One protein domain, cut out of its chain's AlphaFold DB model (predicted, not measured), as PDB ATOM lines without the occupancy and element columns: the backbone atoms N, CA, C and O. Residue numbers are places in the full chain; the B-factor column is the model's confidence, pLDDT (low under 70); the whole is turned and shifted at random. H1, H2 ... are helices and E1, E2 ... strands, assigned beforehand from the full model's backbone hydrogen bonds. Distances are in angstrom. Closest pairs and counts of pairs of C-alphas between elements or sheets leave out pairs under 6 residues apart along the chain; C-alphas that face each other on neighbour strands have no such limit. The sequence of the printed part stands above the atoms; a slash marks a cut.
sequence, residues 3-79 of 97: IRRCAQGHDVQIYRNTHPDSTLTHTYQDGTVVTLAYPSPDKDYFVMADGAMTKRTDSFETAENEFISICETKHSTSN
ATOM      1  N   ILE A   3     468.389 439.335 884.220       90.44
ATOM      2  CA  ILE A   3     467.482 438.258 884.650       90.44
ATOM      3  C   ILE A   3     466.887 437.544 883.436       90.44
ATOM      4  O   ILE A   3     466.953 436.322 883.336       90.44
ATOM      5  N   ARG A   4     466.287 438.307 882.516       89.94
ATOM      6  CA  ARG A   4     465.486 437.770 881.408       89.94
ATOM      7  C   ARG A   4     465.605 438.660 880.173       89.94
ATOM      8  O   ARG A   4     465.623 439.881 880.294       89.94
ATOM      9  N   ARG A   5     465.646 438.048 878.990       89.94
ATOM     10  CA  ARG A   5     465.596 438.682 877.665       89.94
ATOM     11  C   ARG A   5     464.349 438.230 876.916       89.94
ATOM     12  O   ARG A   5     463.842 437.125 877.139       89.94
ATOM     13  N   CYS A   6     463.893 439.053 875.978       87.88
ATOM     14  CA  CYS A   6     462.879 438.634 875.022       87.88
ATOM     15  C   CYS A   6     463.380 437.430 874.209       87.88
ATOM     16  O   CYS A   6     464.459 437.445 873.608       87.88
ATOM     17  N   ALA A   7     462.580 436.361 874.204       84.06
ATOM     18  CA  ALA A   7     462.902 435.138 873.480       84.06
ATOM     19  C   ALA A   7     462.858 435.344 871.957       84.06
ATOM     20  O   ALA A   7     463.644 434.733 871.235       84.06
ATOM     21  N   GLN A   8     462.009 436.261 871.488       81.25
ATOM     22  CA  GLN A   8     461.733 436.508 870.071       81.25
ATOM     23  C   GLN A   8     462.727 437.479 869.402       81.25
ATOM     24  O   GLN A   8     462.493 437.949 868.298       81.25
ATOM     25  N   GLY A   9     463.864 437.772 870.046       75.56
ATOM     26  CA  GLY A   9     464.980 438.490 869.413       75.56
ATOM     27  C   GLY A   9     464.916 440.018 869.475       75.56
ATOM     28  O   GLY A   9     465.835 440.667 868.987       75.56
ATOM     29  N   HIS A  10     463.897 440.595 870.113       84.38
ATOM     30  CA  HIS A  10     463.846 442.034 870.366       84.38
ATOM     31  C   HIS A  10     464.727 442.443 871.548       84.38
ATOM     32  O   HIS A  10     464.939 441.672 872.490       84.38
ATOM     33  N   ASP A  11     465.198 443.689 871.520       87.25
ATOM     34  CA  ASP A  11     465.957 444.275 872.616       87.25
ATOM     35  C   ASP A  11     465.026 444.684 873.766       87.25
ATOM     36  O   ASP A  11     464.713 445.852 873.945       87.25
ATOM     37  N   VAL A  12     464.506 443.700 874.505       90.12
ATOM     38  CA  VAL A  12     463.707 443.909 875.723       90.12
ATOM     39  C   VAL A  12     464.251 443.000 876.814       90.12
ATOM     40  O   VAL A  12     464.479 441.806 876.580       90.12
ATOM     41  N   GLN A  13     464.549 443.571 877.979       92.12
ATOM     42  CA  GLN A  13     465.403 442.938 878.983       92.12
ATOM     43  C   GLN A  13     465.006 443.375 880.400       92.12
ATOM     44  O   GLN A  13     464.729 444.549 880.638       92.12
ATOM     45  N   ILE A  14     465.016 442.439 881.354       93.81
ATOM     46  CA  ILE A  14     464.811 442.707 882.785       93.81
ATOM     47  C   ILE A  14     466.140 442.555 883.511       93.81
ATOM     48  O   ILE A  14     466.810 441.525 883.386       93.81
ATOM     49  N   TYR A  15     466.473 443.540 884.336       92.94
ATOM     50  CA  TYR A  15     467.665 443.548 885.167       92.94
ATOM     51  C   TYR A  15     467.318 443.668 886.650       92.94
ATOM     52  O   TYR A  15     466.391 444.376 887.040       92.94
ATOM     53  N   ARG A  16     468.126 443.012 887.488       93.19
ATOM     54  CA  ARG A  16     468.242 443.309 888.919       93.19
ATOM     55  C   ARG A  16     469.289 444.396 889.124       93.19
ATOM     56  O   ARG A  16     470.405 444.261 888.608       93.19
ATOM     57  N   ASN A  17     468.970 445.408 889.916       91.94
ATOM     58  CA  ASN A  17     469.856 446.509 890.264       91.94
ATOM     59  C   ASN A  17     470.893 446.094 891.320       91.94
ATOM     60  O   ASN A  17     470.773 446.387 892.501       91.94
ATOM     61  N   THR A  18     471.909 445.345 890.896       90.25
ATOM     62  CA  THR A  18     472.976 444.853 891.788       90.25
ATOM     63  C   THR A  18     474.163 445.807 891.901       90.25
ATOM     64  O   THR A  18     475.019 445.605 892.758       90.25
ATOM     65  N   HIS A  19     474.238 446.814 891.029       88.94
ATOM     66  CA  HIS A  19     475.341 447.773 890.958       88.94
ATOM     67  C   HIS A  19     474.780 449.189 890.765       88.94
ATOM     68  O   HIS A  19     474.920 449.752 889.680       88.94
ATOM     69  N   PRO A  20     474.089 449.741 891.772       88.94
ATOM     70  CA  PRO A  20     473.439 451.042 891.653       88.94
ATOM     71  C   PRO A  20     474.434 452.156 891.300       88.94
ATOM     72  O   PRO A  20     475.604 452.084 891.676       88.94
ATOM     73  N   ASP A  21     473.958 453.159 890.557       89.75
ATOM     74  CA  ASP A  21     474.725 454.340 890.114       89.75
ATOM     75  C   ASP A  21     476.037 454.024 889.371       89.75
ATOM     76  O   ASP A  21     476.978 454.821 889.343       89.75
ATOM     77  N   SER A  22     476.114 452.850 888.743       89.44
ATOM     78  CA  SER A  22     477.295 452.404 888.007       89.44
ATOM     79  C   SER A  22     476.987 452.167 886.533       89.44
ATOM     80  O   SER A  22     475.850 451.924 886.135       89.44
ATOM     81  N   THR A  23     478.017 452.225 885.693       89.31
ATOM     82  CA  THR A  23     477.918 451.828 884.287       89.31
ATOM     83  C   THR A  23     478.738 450.568 884.078       89.31
ATOM     84  O   THR A  23     479.929 450.549 884.383       89.31
ATOM     85  N   LEU A  24     478.100 449.517 883.568       86.50
ATOM     86  CA  LEU A  24     478.737 448.230 883.320       86.50
ATOM     87  C   LEU A  24     478.668 447.872 881.845       86.50
ATOM     88  O   LEU A  24     477.630 448.002 881.200       86.50
ATOM     89  N   THR A  25     479.780 447.365 881.330       85.69
ATOM     90  CA  THR A  25     479.863 446.824 879.979       85.69
ATOM     91  C   THR A  25     479.764 445.305 880.042       85.69
ATOM     92  O   THR A  25     480.555 444.645 880.713       85.69
ATOM     93  N   HIS A  26     478.777 444.752 879.345       79.44
ATOM     94  CA  HIS A  26     478.535 443.323 879.221       79.44
ATOM     95  C   HIS A  26     478.846 442.868 877.797       79.44
ATOM     96  O   HIS A  26     478.312 443.417 876.836       79.44
ATOM     97  N   THR A  27     479.677 441.837 877.665       80.44
ATOM     98  CA  THR A  27     479.909 441.150 876.390       80.44
ATOM     99  C   THR A  27     479.112 439.853 876.387       80.44
ATOM    100  O   THR A  27     479.323 438.983 877.234       80.44
ATOM    101  N   TYR A  28     478.166 439.732 875.463       72.38
ATOM    102  CA  TYR A  28     477.393 438.513 875.253       72.38
ATOM    103  C   TYR A  28     478.239 437.438 874.555       72.38
ATOM    104  O   TYR A  28     479.265 437.732 873.944       72.38
ATOM    105  N   GLN A  29     477.802 436.174 874.621       70.12
ATOM    106  CA  GLN A  29     478.507 435.049 873.982       70.12
ATOM    107  C   GLN A  29     478.627 435.182 872.456       70.12
ATOM    108  O   GLN A  29     479.534 434.605 871.868       70.12
ATOM    109  N   ASP A  30     477.737 435.948 871.826       73.50
ATOM    110  CA  ASP A  30     477.781 436.269 870.397       73.50
ATOM    111  C   ASP A  30     478.759 437.415 870.057       73.50
ATOM    112  O   ASP A  30     478.858 437.816 868.902       73.50
ATOM    113  N   GLY A  31     479.491 437.941 871.047       76.56
ATOM    114  CA  GLY A  31     480.432 439.051 870.895       76.56
ATOM    115  C   GLY A  31     479.790 440.437 870.987       76.56
ATOM    116  O   GLY A  31     480.509 441.436 870.986       76.56
ATOM    117  N   THR A  32     478.462 440.526 871.113       77.56
ATOM    118  CA  THR A  32     477.767 441.810 871.254       77.56
ATOM    119  C   THR A  32     478.173 442.484 872.559       77.56
ATOM    120  O   THR A  32     478.042 441.898 873.635       77.56
ATOM    121  N   VAL A  33     478.628 443.733 872.477       80.81
ATOM    122  CA  VAL A  33     478.988 444.549 873.640       80.81
ATOM    123  C   VAL A  33     477.852 445.521 873.941       80.81
ATOM    124  O   VAL A  33     477.473 446.315 873.085       80.81
ATOM    125  N   VAL A  34     477.320 445.473 875.162       81.38
ATOM    126  CA  VAL A  34     476.292 446.399 875.647       81.38
ATOM    127  C   VAL A  34     476.804 447.121 876.879       81.38
ATOM    128  O   VAL A  34     477.159 446.498 877.877       81.38
ATOM    129  N   THR A  35     476.817 448.447 876.811       85.50
ATOM    130  CA  THR A  35     477.089 449.309 877.960       85.50
ATOM    131  C   THR A  35     475.766 449.722 878.582       85.50
ATOM    132  O   THR A  35     474.915 450.300 877.910       85.50
ATOM    133  N   LEU A  36     475.590 449.406 879.862       86.94
ATOM    134  CA  LEU A  36     474.357 449.617 880.602       86.94
ATOM    135  C   LEU A  36     474.615 450.503 881.819       86.94
ATOM    136  O   LEU A  36     475.423 450.157 882.683       86.94
ATOM    137  N   ALA A  37     473.891 451.617 881.901       88.75
ATOM    138  CA  ALA A  37     473.842 452.450 883.094       88.75
ATOM    139  C   ALA A  37     472.790 451.893 884.061       88.75
ATOM    140  O   ALA A  37     471.603 451.811 883.734       88.75
ATOM    141  N   TYR A  38     473.235 451.490 885.246       88.06
ATOM    142  CA  TYR A  38     472.366 451.044 886.324       88.06
ATOM    143  C   TYR A  38     471.768 452.260 887.041       88.06
ATOM    144  O   TYR A  38     472.478 453.238 887.282       88.06
ATOM    145  N   PRO A  39     470.465 452.225 887.374       87.25
ATOM    146  CA  PRO A  39     469.802 453.338 888.040       87.25
ATOM    147  C   PRO A  39     470.213 453.462 889.513       87.25
ATOM    148  O   PRO A  39     470.863 452.575 890.074       87.25
ATOM    149  N   SER A  40     469.750 454.544 890.144       89.06
ATOM    150  CA  SER A  40     469.847 454.764 891.590       89.06
ATOM    151  C   SER A  40     469.373 453.546 892.398       89.06
ATOM    152  O   SER A  40     468.519 452.783 891.924       89.06
ATOM    153  N   PRO A  41     469.885 453.346 893.627       88.38
ATOM    154  CA  PRO A  41     469.548 452.196 894.470       88.38
ATOM    155  C   PRO A  41     468.095 452.192 894.961       88.38
ATOM    156  O   PRO A  41     467.689 451.251 895.632       88.38
ATOM    157  N   ASP A  42     467.305 453.214 894.627       89.56
ATOM    158  CA  ASP A  42     465.927 453.383 895.095       89.56
ATOM    159  C   ASP A  42     464.990 452.247 894.680       89.56
ATOM    160  O   ASP A  42     463.907 452.137 895.255       89.56
ATOM    161  N   LYS A  43     465.361 451.483 893.637       91.50
ATOM    162  CA  LYS A  43     464.577 450.385 893.061       91.50
ATOM    163  C   LYS A  43     465.428 449.149 892.776       91.50
ATOM    164  O   LYS A  43     466.499 449.252 892.172       91.50
ATOM    165  N   ASP A  44     464.887 447.980 893.123       93.19
ATOM    166  CA  ASP A  44     465.566 446.681 892.991       93.19
ATOM    167  C   ASP A  44     465.631 446.140 891.554       93.19
ATOM    168  O   ASP A  44     466.535 445.370 891.216       93.19
ATOM    169  N   TYR A  45     464.678 446.508 890.697       94.44
ATOM    170  CA  TYR A  45     464.543 446.001 889.333       94.44
ATOM    171  C   TYR A  45     464.314 447.129 888.339       94.44
ATOM    172  O   TYR A  45     463.676 448.143 888.637       94.44
ATOM    173  N   PHE A  46     464.784 446.917 887.114       94.56
ATOM    174  CA  PHE A  46     464.516 447.818 886.004       94.56
ATOM    175  C   PHE A  46     464.373 447.068 884.682       94.56
ATOM    176  O   PHE A  46     464.938 445.989 884.486       94.56
ATOM    177  N   VAL A  47     463.586 447.654 883.784       94.12
ATOM    178  CA  VAL A  47     463.311 447.122 882.448       94.12
ATOM    179  C   VAL A  47     463.939 448.047 881.417       94.12
ATOM    180  O   VAL A  47     463.799 449.269 881.499       94.12
ATOM    181  N   MET A  48     464.633 447.442 880.459       92.50
ATOM    182  CA  MET A  48     465.219 448.112 879.305       92.50
ATOM    183  C   MET A  48     464.504 447.647 878.038       92.50
ATOM    184  O   MET A  48     464.274 446.446 877.870       92.50
ATOM    185  N   ALA A  49     464.190 448.581 877.147       92.06
ATOM    186  CA  ALA A  49     463.692 448.313 875.806       92.06
ATOM    187  C   ALA A  49     464.385 449.238 874.794       92.06
ATOM    188  O   ALA A  49     464.416 450.448 875.001       92.06
ATOM    189  N   ASP A  50     464.944 448.672 873.723       88.56
ATOM    190  CA  ASP A  50     465.685 449.385 872.667       88.56
ATOM    191  C   ASP A  50     466.749 450.354 873.219       88.56
ATOM    192  O   ASP A  50     466.847 451.512 872.815       88.56
ATOM    193  N   GLY A  51     467.519 449.899 874.210       85.25
ATOM    194  CA  GLY A  51     468.530 450.714 874.890       85.25
ATOM    195  C   GLY A  51     468.004 451.804 875.838       85.25
ATOM    196  O   GLY A  51     468.815 452.487 876.462       85.25
ATOM    197  N   ALA A  52     466.687 451.954 876.015       88.88
ATOM    198  CA  ALA A  52     466.084 452.921 876.934       88.88
ATOM    199  C   ALA A  52     465.465 452.247 878.166       88.88
ATOM    200  O   ALA A  52     464.889 451.162 878.088       88.88
ATOM    201  N   MET A  53     465.552 452.909 879.321       91.19
ATOM    202  CA  MET A  53     464.928 452.430 880.555       91.19
ATOM    203  C   MET A  53     463.440 452.779 880.562       91.19
ATOM    204  O   MET A  53     463.082 453.954 880.584       91.19
ATOM    205  N   THR A  54     462.575 451.768 880.576       92.75
ATOM    206  CA  THR A  54     461.116 451.962 880.535       92.75
ATOM    207  C   THR A  54     460.486 451.947 881.923       92.75
ATOM    208  O   THR A  54     459.510 452.651 882.174       92.75
ATOM    209  N   LYS A  55     461.057 451.183 882.864       93.69
ATOM    210  CA  LYS A  55     460.483 451.001 884.203       93.69
ATOM    211  C   LYS A  55     461.541 450.756 885.266       93.69
ATOM    212  O   LYS A  55     462.549 450.105 885.007       93.69
ATOM    213  N   ARG A  56     461.255 451.224 886.485       94.31
ATOM    214  CA  ARG A  56     461.971 450.908 887.730       94.31
ATOM    215  C   ARG A  56     460.965 450.504 888.809       94.31
ATOM    216  O   ARG A  56     459.918 451.142 888.922       94.31
ATOM    217  N   THR A  57     461.243 449.449 889.566       94.50
ATOM    218  CA  THR A  57     460.323 448.907 890.582       94.50
ATOM    219  C   THR A  57     461.051 448.033 891.605       94.50
ATOM    220  O   THR A  57     462.117 447.502 891.315       94.50
ATOM    221  N   ASP A  58     460.454 447.856 892.781       93.31
ATOM    222  CA  ASP A  58     460.940 446.951 893.836       93.31
ATOM    223  C   ASP A  58     460.415 445.517 893.658       93.31
ATOM    224  O   ASP A  58     460.918 444.570 894.252       93.31
ATOM    225  N   SER A  59     459.393 445.337 892.814       94.00
ATOM    226  CA  SER A  59     458.746 444.045 892.584       94.00
ATOM    227  C   SER A  59     459.127 443.457 891.229       94.00
ATOM    228  O   SER A  59     458.870 444.062 890.183       94.00
ATOM    229  N   PHE A  60     459.667 442.234 891.245       91.81
ATOM    230  CA  PHE A  60     459.946 441.474 890.026       91.81
ATOM    231  C   PHE A  60     458.682 441.265 889.184       91.81
ATOM    232  O   PHE A  60     458.730 441.437 887.973       91.81
ATOM    233  N   GLU A  61     457.544 440.975 889.814       93.19
ATOM    234  CA  GLU A  61     456.264 440.782 889.122       93.19
ATOM    235  C   GLU A  61     455.847 442.039 888.348       93.19
ATOM    236  O   GLU A  61     455.427 441.968 887.197       93.19
ATOM    237  N   THR A  62     456.034 443.224 888.940       94.94
ATOM    238  CA  THR A  62     455.752 444.492 888.249       94.94
ATOM    239  C   THR A  62     456.701 444.725 887.072       94.94
ATOM    240  O   THR A  62     456.272 445.223 886.033       94.94
ATOM    241  N   ALA A  63     457.981 444.373 887.217       94.38
ATOM    242  CA  ALA A  63     458.948 444.471 886.126       94.38
ATOM    243  C   ALA A  63     458.616 443.481 885.000       94.38
ATOM    244  O   ALA A  63     458.728 443.815 883.823       94.38
ATOM    245  N   GLU A  64     458.178 442.275 885.356       93.75
ATOM    246  CA  GLU A  64     457.786 441.247 884.403       93.75
ATOM    247  C   GLU A  64     456.514 441.624 883.636       93.75
ATOM    248  O   GLU A  64     456.489 441.467 882.419       93.75
ATOM    249  N   ASN A  65     455.508 442.193 884.302       94.06
ATOM    250  CA  ASN A  65     454.300 442.706 883.649       94.06
ATOM    251  C   ASN A  65     454.622 443.767 882.588       94.06
ATOM    252  O   ASN A  65     454.131 443.697 881.463       94.06
ATOM    253  N   GLU A  66     455.487 444.729 882.923       93.69
ATOM    254  CA  GLU A  66     455.947 445.740 881.965       93.69
ATOM    255  C   GLU A  66     456.684 445.089 880.786       93.69
ATOM    256  O   GLU A  66     456.403 445.378 879.625       93.69
ATOM    257  N   PHE A  67     457.614 444.177 881.079       92.88
ATOM    258  CA  PHE A  67     458.361 443.444 880.063       92.88
ATOM    259  C   PHE A  67     457.436 442.676 879.109       92.88
ATOM    260  O   PHE A  67     457.642 442.724 877.895       92.88
ATOM    261  N   ILE A  68     456.423 441.986 879.642       91.50
ATOM    262  CA  ILE A  68     455.428 441.240 878.865       91.50
ATOM    263  C   ILE A  68     454.633 442.197 877.979       91.50
ATOM    264  O   ILE A  68     454.557 441.959 876.781       91.50
ATOM    265  N   SER A  69     454.134 443.307 878.526       92.12
ATOM    266  CA  SER A  69     453.384 444.320 877.772       92.12
ATOM    267  C   SER A  69     454.189 444.891 876.593       92.12
ATOM    268  O   SER A  69     453.698 444.971 875.462       92.12
ATOM    269  N   ILE A  70     455.468 445.216 876.815       91.19
ATOM    270  CA  ILE A  70     456.363 445.704 875.753       91.19
ATOM    271  C   ILE A  70     456.589 444.616 874.697       91.19
ATOM    272  O   ILE A  70     456.566 444.894 873.499       91.19
ATOM    273  N   CYS A  71     456.794 443.373 875.129       88.81
ATOM    274  CA  CYS A  71     456.929 442.226 874.239       88.81
ATOM    275  C   CYS A  71     455.665 442.021 873.378       88.81
ATOM    276  O   CYS A  71     455.751 441.947 872.157       88.81
ATOM    277  N   GLU A  72     454.476 442.005 873.979       88.50
ATOM    278  CA  GLU A  72     453.199 441.852 873.262       88.50
ATOM    279  C   GLU A  72     452.968 442.974 872.256       88.50
ATOM    280  O   GLU A  72     452.541 442.711 871.133       88.50
ATOM    281  N   THR A  73     453.339 444.204 872.611       88.25
ATOM    282  CA  THR A  73     453.276 445.352 871.697       88.25
ATOM    283  C   THR A  73     454.163 445.153 870.462       88.25
ATOM    284  O   THR A  73     453.806 445.581 869.367       88.25
ATOM    285  N   LYS A  74     455.319 444.497 870.615       86.25
ATOM    286  CA  LYS A  74     456.284 444.302 869.524       86.25
ATOM    287  C   LYS A  74     455.973 443.111 868.622       86.25
ATOM    288  O   LYS A  74     456.335 443.152 867.450       86.25
ATOM    289  N   HIS A  75     455.357 442.056 869.148       75.94
ATOM    290  CA  HIS A  75     455.226 440.791 868.418       75.94
ATOM    291  C   HIS A  75     453.903 440.034 868.642       75.94
ATOM    292  O   HIS A  75     453.814 438.833 868.377       75.94
ATOM    293  N   SER A  76     452.853 440.724 869.103       70.31
ATOM    294  CA  SER A  76     451.471 440.228 869.287       70.31
ATOM    295  C   SER A  76     451.308 439.011 870.211       70.31
ATOM    296  O   SER A  76     450.189 438.570 870.458       70.31
ATOM    297  N   THR A  77     452.406 438.443 870.713       69.38
ATOM    298  CA  THR A  77     452.467 437.245 871.551       69.38
ATOM    299  C   THR A  77     453.618 437.376 872.537       69.38
ATOM    300  O   THR A  77     454.725 437.758 872.162       69.38
ATOM    301  N   SER A  78     453.391 437.028 873.798       73.31
ATOM    302  CA  SER A  78     454.456 436.862 874.786       73.31
ATOM    303  C   SER A  78     454.567 435.399 875.200       73.31
ATOM    304  O   SER A  78     453.608 434.636 875.119       73.31
ATOM    305  N   ASN A  79     455.731 435.011 875.726       75.19
ATOM    306  CA  ASN A  79     455.861 433.748 876.465       75.19
ATOM    307  C   ASN A  79     455.211 433.841 877.866       75.19
ATOM    308  O   ASN A  79     455.430 432.960 878.692       75.19
TER     309      ASN A  79
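What this domain is: This is residues 3 to 79 of the 97 residues of an uncharacterized protein of Flammeovirgaceae bacterium (UniProt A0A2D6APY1). A four-stranded antiparallel sheet is covered on one face by a single helix, H1, which runs along its strands, while a separate two-stranded hairpin, E3 and E4, stands off from the other face across a gap. The sheet and helix make two layers, a helix on one face of a sheet, and the hairpin is a third part joined to them by the links from E2 and to E5. The printed part has 77 residues with six named strands followed by one named helix, in the order E1, E2, E3, E4, E5, E6, H1; the larger sheet runs E1, E2, E5, E6, and the class is mixed, helices and strands. The whole is compact, with a radius of gyration of the C-alphas of 12.3 A, yet flat in outline, spanning 34 by 31 by 17 A.

Where its parts are: In the larger sheet, E1 is residues 3 to 5, 7.2 A from first to last C-alpha, and begins at C-alpha 3 at (467.482, 438.258, 884.650). E2 is residues 12 to 16, 14.0 A long. E5 is residues 45 to 49, 13.7 A long. E6, residues 52 to 57, is the longest strand by residues and measures 15.3 A, ending at C-alpha 57 at (460.323, 448.907, 890.582). H1 is residues 60 to 75, 22.1 A long, and ends at C-alpha 75 at (455.226, 440.791, 868.418). In the smaller sheet, E3 is residues 23 to 27 and E4 is residues 33 to 37, each 13.4 A long.

How they stand to each other: The larger sheet has E1 and E6 as edge strands and E2 and E5 as inner strands. E2 and E5 are antiparallel at 161 degrees, with N 13 and O 48 at 2.9 A and N 46 and O 15 at 3.0 A, both within hydrogen-bond range. E1 and E2 form a hairpin at 175 degrees, with N 3 and O 14 at 2.8 A. E5 and E6 form a second hairpin at 157 degrees, with N 45 and O 57 at 2.8 A and N 52 and O 49 at 2.9 A. From edge to edge the strands' lines turn by 38 degrees. H1 is on this sheet at a height over the sheet of 8.2 A. On the local plane its line and that of E5 stand at 3 degrees, and it runs along the strands. It lies over E5, on which 9 of its 16 C-alphas fall, and only just over E2, with 3. The closest C-alphas of H1 and E5 are those of Ala 63 and Val 47, 6.3 A apart; those of H1 and E2 are Phe 67 and Val 12, 6.9 A. E1 and H1 are near each other, with 5 pairs of C-alphas within 10 A. In H1 every O i to N i+4 pair is within hydrogen-bond range. E3 and E4 form the third hairpin, antiparallel at 160 degrees, with N 24 and O 36 at 2.9 A and N 34 and O 26 at 2.8 A. E3 and E4 are both apart from H1 and from E1, E2, E5 and E6.

The domain as a whole: The two C-alphas farthest apart are those of Asp 21 and Ser 76, at 34.3 A, while the first and last printed C-alphas, Ile 3 and Asn 79, are 14.9 A apart. The printed part has no cut and no long link: E3 to E4, E5 to E6 and E6 to H1 are tight, and E1 to E2, E2 to E3 and E4 to E5 are short. The mean pLDDT of the printed part is 87.5, and residue 77 is the one printed residue under 70.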